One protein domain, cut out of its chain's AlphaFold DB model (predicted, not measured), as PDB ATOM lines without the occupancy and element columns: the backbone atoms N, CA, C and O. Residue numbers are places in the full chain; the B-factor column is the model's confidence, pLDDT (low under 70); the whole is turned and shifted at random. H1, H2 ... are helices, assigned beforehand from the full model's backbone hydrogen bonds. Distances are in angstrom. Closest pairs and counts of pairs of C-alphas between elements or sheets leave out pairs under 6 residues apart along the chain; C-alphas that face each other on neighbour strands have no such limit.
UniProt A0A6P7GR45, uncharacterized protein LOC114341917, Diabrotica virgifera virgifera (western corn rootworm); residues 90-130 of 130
ATOM      1  N   ILE A  90     267.789 300.284 245.017       78.00
ATOM      2  CA  ILE A  90     266.668 299.977 244.127       78.00
ATOM      3  C   ILE A  90     266.035 301.296 243.702       78.00
ATOM      4  O   ILE A  90     265.344 301.957 244.479       78.00
ATOM      5  N   LYS A  91     266.225 301.654 242.431       81.88
ATOM      6  CA  LYS A  91     265.614 302.849 241.849       81.88
ATOM      7  C   LYS A  91     264.088 302.751 241.916       81.88
ATOM      8  O   LYS A  91     263.515 301.797 241.396       81.88
ATOM      9  N   SER A  92     263.440 303.779 242.472       75.50
ATOM     10  CA  SER A  92     261.973 303.904 242.487       75.50
ATOM     11  C   SER A  92     261.281 302.627 242.979       75.50
ATOM     12  O   SER A  92     260.412 302.080 242.300       75.50
ATOM     13  N   ALA A  93     261.702 302.116 244.142       70.12
ATOM     14  CA  ALA A  93     261.244 300.827 244.662       70.12
ATOM     15  C   ALA A  93     259.710 300.707 244.726       70.12
ATOM     16  O   ALA A  93     259.185 299.665 244.358       70.12
ATOM     17  N   TYR A  94     259.003 301.779 245.107       73.81
ATOM     18  CA  TYR A  94     257.535 301.804 245.173       73.81
ATOM     19  C   TYR A  94     256.848 301.831 243.798       73.81
ATOM     20  O   TYR A  94     255.776 301.252 243.646       73.81
ATOM     21  N   ASP A  95     257.466 302.439 242.782       76.75
ATOM     22  CA  ASP A  95     256.875 302.522 241.437       76.75
ATOM     23  C   ASP A  95     257.023 301.206 240.654       76.75
ATOM     24  O   ASP A  95     256.267 300.943 239.722       76.75
ATOM     25  N   ASN A  96     258.011 300.382 241.018       75.81
ATOM     26  CA  ASN A  96     258.372 299.154 240.302       75.81
ATOM     27  C   ASN A  96     257.918 297.877 241.026       75.81
ATOM     28  O   ASN A  96     258.407 296.785 240.723       75.81
ATOM     29  N   VAL A  97     257.001 297.987 241.991       75.62
ATOM     30  CA  VAL A  97     256.510 296.816 242.724       75.62
ATOM     31  C   VAL A  97     255.612 295.953 241.833       75.62
ATOM     32  O   VAL A  97     254.735 296.446 241.124       75.62
ATOM     33  N   ASN A  98     255.790 294.633 241.905       78.81
ATOM     34  CA  ASN A  98     254.887 293.680 241.270       78.81
ATOM     35  C   ASN A  98     253.598 293.542 242.096       78.81
ATOM     36  O   ASN A  98     253.567 292.841 243.107       78.81
ATOM     37  N   ILE A  99     252.518 294.182 241.645       79.69
ATOM     38  CA  ILE A  99     251.256 294.203 242.399       79.69
ATOM     39  C   ILE A  99     250.576 292.824 242.457       79.69
ATOM     40  O   ILE A  99     249.912 292.516 243.441       79.69
ATOM     41  N   ASN A 100     250.762 291.960 241.451       78.50
ATOM     42  CA  ASN A 100     250.229 290.592 241.515       78.50
ATOM     43  C   ASN A 100     250.903 289.796 242.635       78.50
ATOM     44  O   ASN A 100     250.226 289.064 243.346       78.50
ATOM     45  N   ARG A 101     252.208 290.012 242.846       78.25
ATOM     46  CA  ARG A 101     252.912 289.399 243.971       78.25
ATOM     47  C   ARG A 101     252.395 289.917 245.314       78.25
ATOM     48  O   ARG A 101     252.146 289.112 246.196       78.25
ATOM     49  N   ILE A 102     252.148 291.228 245.439       74.88
ATOM     50  CA  ILE A 102     251.539 291.788 246.659       74.88
ATOM     51  C   ILE A 102     250.181 291.132 246.952       74.88
ATOM     52  O   ILE A 102     249.890 290.844 248.104       74.88
ATOM     53  N   LYS A 103     249.347 290.873 245.935       75.31
ATOM     54  CA  LYS A 103     248.064 290.175 246.135       75.31
ATOM     55  C   LYS A 103     248.247 288.777 246.707       75.31
ATOM     56  O   LYS A 103     247.556 288.426 247.654       75.31
ATOM     57  N   GLU A 104     249.151 287.997 246.120       78.50
ATOM     58  CA  GLU A 104     249.482 286.661 246.625       78.50
ATOM     59  C   GLU A 104     249.932 286.744 248.086       78.50
ATOM     60  O   GLU A 104     249.398 286.024 248.921       78.50
ATOM     61  N   ASP A 105     250.825 287.687 248.404       75.81
ATOM     62  CA  ASP A 105     251.329 287.891 249.765       75.81
ATOM     63  C   ASP A 105     250.209 288.305 250.749       75.81
ATOM     64  O   ASP A 105     250.205 287.857 251.893       75.81
ATOM     65  N   ILE A 106     249.237 289.128 250.327       73.06
ATOM     66  CA  ILE A 106     248.071 289.518 251.149       73.06
ATOM     67  C   ILE A 106     247.178 288.303 251.438       73.06
ATOM     68  O   ILE A 106     246.790 288.090 252.585       73.06
ATOM     69  N   VAL A 107     246.893 287.478 250.426       77.94
ATOM     70  CA  VAL A 107     246.104 286.245 250.598       77.94
ATOM     71  C   VAL A 107     246.839 285.253 251.508       77.94
ATOM     72  O   VAL A 107     246.232 284.647 252.394       77.94
ATOM     73  N   GLU A 108     248.157 285.112 251.339       78.19
ATOM     74  CA  GLU A 108     249.015 284.279 252.192       78.19
ATOM     75  C   GLU A 108     249.077 284.784 253.643       78.19
ATOM     76  O   GLU A 108     249.217 283.979 254.565       78.19
ATOM     77  N   ALA A 109     248.930 286.093 253.869       72.31
ATOM     78  CA  ALA A 109     248.947 286.700 255.199       72.31
ATOM     79  C   ALA A 109     247.685 286.414 256.037       72.31
ATOM     80  O   ALA A 109     247.654 286.784 257.212       72.31
ATOM     81  N   GLN A 110     246.672 285.743 255.471       78.31
ATOM     82  CA  GLN A 110     245.435 285.344 256.158       78.31
ATOM     83  C   GLN A 110     244.699 286.513 256.839       78.31
ATOM     84  O   GLN A 110     244.113 286.345 257.912       78.31
ATOM     85  N   CYS A 111     244.730 287.703 256.236       71.44
ATOM     86  CA  CYS A 111     243.915 288.823 256.698       71.44
ATOM     87  C   CYS A 111     242.421 288.570 256.430       71.44
ATOM     88  O   CYS A 111     242.047 287.749 255.592       71.44
ATOM     89  N   ASP A 112     241.552 289.269 257.156       79.00
ATOM     90  CA  ASP A 112     240.114 289.211 256.910       79.00
ATOM     91  C   ASP A 112     239.748 289.820 255.541       79.00
ATOM     92  O   ASP A 112     240.484 290.629 254.970       79.00
ATOM     93  N   SER A 113     238.585 289.430 255.014       78.00
ATOM     94  CA  SER A 113     238.134 289.821 253.673       78.00
ATOM     95  C   SER A 113     237.936 291.329 253.501       78.00
ATOM     96  O   SER A 113     238.092 291.840 252.396       78.00
ATOM     97  N   GLU A 114     237.588 292.047 254.574       79.06
ATOM     98  CA  GLU A 114     237.421 293.502 254.533       79.06
ATOM     99  C   GLU A 114     238.787 294.193 254.402       79.06
ATOM    100  O   GLU A 114     238.954 295.111 253.596       79.06
ATOM    101  N   THR A 115     239.793 293.713 255.137       73.69
ATOM    102  CA  THR A 115     241.178 294.172 255.009       73.69
ATOM    103  C   THR A 115     241.729 293.918 253.604       73.69
ATOM    104  O   THR A 115     242.305 294.828 253.005       73.69
ATOM    105  N   GLU A 116     241.508 292.727 253.041       73.06
ATOM    106  CA  GLU A 116     241.943 292.392 251.679       73.06
ATOM    107  C   GLU A 116     241.320 293.333 250.630       73.06
ATOM    108  O   GLU A 116     242.030 293.887 249.782       73.06
ATOM    109  N   GLU A 117     240.006 293.579 250.709       75.69
ATOM    110  CA  GLU A 117     239.290 294.458 249.778       75.69
ATOM    111  C   GLU A 117     239.776 295.914 249.870       75.69
ATOM    112  O   GLU A 117     240.025 296.563 248.848       75.69
ATOM    113  N   ASN A 118     239.990 296.419 251.087       75.38
ATOM    114  CA  ASN A 118     240.508 297.767 251.310       75.38
ATOM    115  C   ASN A 118     241.935 297.938 250.766       75.38
ATOM    116  O   ASN A 118     242.237 298.948 250.121       75.38
ATOM    117  N   MET A 119     242.807 296.945 250.966       71.81
ATOM    118  CA  MET A 119     244.165 296.962 250.412       71.81
ATOM    119  C   MET A 119     244.144 296.902 248.882       71.81
ATOM    120  O   MET A 119     244.892 297.634 248.229       71.81
ATOM    121  N   ALA A 120     243.252 296.102 248.289       72.56
ATOM    122  CA  ALA A 120     243.064 296.081 246.844       72.56
ATOM    123  C   ALA A 120     242.606 297.452 246.314       72.56
ATOM    124  O   ALA A 120     243.181 297.963 245.358       72.56
ATOM    125  N   LEU A 121     241.634 298.113 246.948       74.12
ATOM    126  CA  LEU A 121     241.192 299.450 246.527       74.12
ATOM    127  C   LEU A 121     242.308 300.502 246.600       74.12
ATOM    128  O   LEU A 121     242.397 301.362 245.721       74.12
ATOM    129  N   TYR A 122     243.168 300.423 247.618       73.19
ATOM    130  CA  TYR A 122     244.308 301.325 247.777       73.19
ATOM    131  C   TYR A 122     245.379 301.108 246.697       73.19
ATOM    132  O   TYR A 122     245.878 302.066 246.106       73.19
ATOM    133  N   LEU A 123     245.701 299.846 246.402       72.00
ATOM    134  CA  LEU A 123     246.688 299.480 245.380       72.00
ATOM    135  C   LEU A 123     246.171 299.702 243.949       72.00
ATOM    136  O   LEU A 123     246.967 299.896 243.029       72.00
ATOM    137  N   TYR A 124     244.847 299.707 243.757       69.50
ATOM    138  CA  TYR A 124     244.184 299.914 242.470       69.50
ATOM    139  C   TYR A 124     243.166 301.063 242.534       69.50
ATOM    140  O   TYR A 124     241.953 300.819 242.503       69.50
ATOM    141  N   PRO A 125     243.615 302.334 242.547       58.88
ATOM    142  CA  PRO A 125     242.697 303.453 242.413       58.88
ATOM    143  C   PRO A 125     241.898 303.291 241.112       58.88
ATOM    144  O   PRO A 125     242.475 303.074 240.043       58.88
ATOM    145  N   ARG A 126     240.565 303.419 241.185       49.47
ATOM    146  CA  ARG A 126     239.612 303.250 240.061       49.47
ATOM    147  C   ARG A 126     239.884 304.136 238.825       49.47
ATOM    148  O   ARG A 126     239.169 304.032 237.838       49.47
ATOM    149  N   SER A 127     240.911 304.985 238.840       43.91
ATOM    150  CA  SER A 127     241.290 305.924 237.779       43.91
ATOM    151  C   SER A 127     242.160 305.342 236.652       43.91
ATOM    152  O   SER A 127     242.550 306.092 235.762       43.91
ATOM    153  N   LYS A 128     242.460 304.032 236.643       42.62
ATOM    154  CA  LYS A 128     243.107 303.346 235.496       42.62
ATOM    155  C   LYS A 128     242.203 302.349 234.756       42.62
ATOM    156  O   LYS A 128     242.687 301.574 233.937       42.62
ATOM    157  N   LEU A 129     240.897 302.380 235.023       39.56
ATOM    158  CA  LEU A 129     239.870 301.691 234.236       39.56
ATOM    159  C   LEU A 129     239.125 302.723 233.371       39.56
ATOM    160  O   LEU A 129     237.974 303.057 233.645       39.56
ATOM    161  N   SER A 130     239.806 303.268 232.364       35.03
ATOM    162  CA  SER A 130     239.203 304.023 231.256       35.03
ATOM    163  C   SER A 130     240.040 303.855 230.001       35.03
ATOM    164  O   SER A 130     241.256 304.141 230.112       35.03
TER     165      SER A 130
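What this domain is: This is residues 90 to 130 of the 130 residues of the protein "uncharacterized protein LOC114341917" of Diabrotica virgifera virgifera (western corn rootworm) (UniProt A0A6P7GR45). Two helices, H1 and H2, lie side by side as a helical hairpin, and a tail sticks out from its open end on each side: residues 90 to 98 before H1, and residues 125 to 130 after H2. The printed part has 41 residues with two named helices, H1 then H2, and no named strand; its class is all helix. It is loose, with a radius of gyration of the C-alphas of 11.7 A, and flat, spanning 32 by 28 by 11 A.

Where its parts are: H1, residues 99 to 108, begins at C-alpha 99 (251.256, 294.203, 242.399) and measures 14.1 A. H2, residues 113 to 123, measures 15.3 A and ends at C-alpha 123 (246.688, 299.480, 245.380).

How they stand to each other: H1 and H2 form a helical hairpin over a tight link of 4 residues. They touch, the closest C-alphas being those of Ile 106 and Glu 116, 6.8 A apart. They run opposite ways at a shallow tilt of 16 degrees. In H1 and H2 every O i to N i+4 pair is within hydrogen-bond range.

The domain as a whole: The two C-alphas farthest apart are those of Lys 91 and Ser 113, 32.6 A. The printed part has no cut. Residues 124 to 130 have pLDDT under 70.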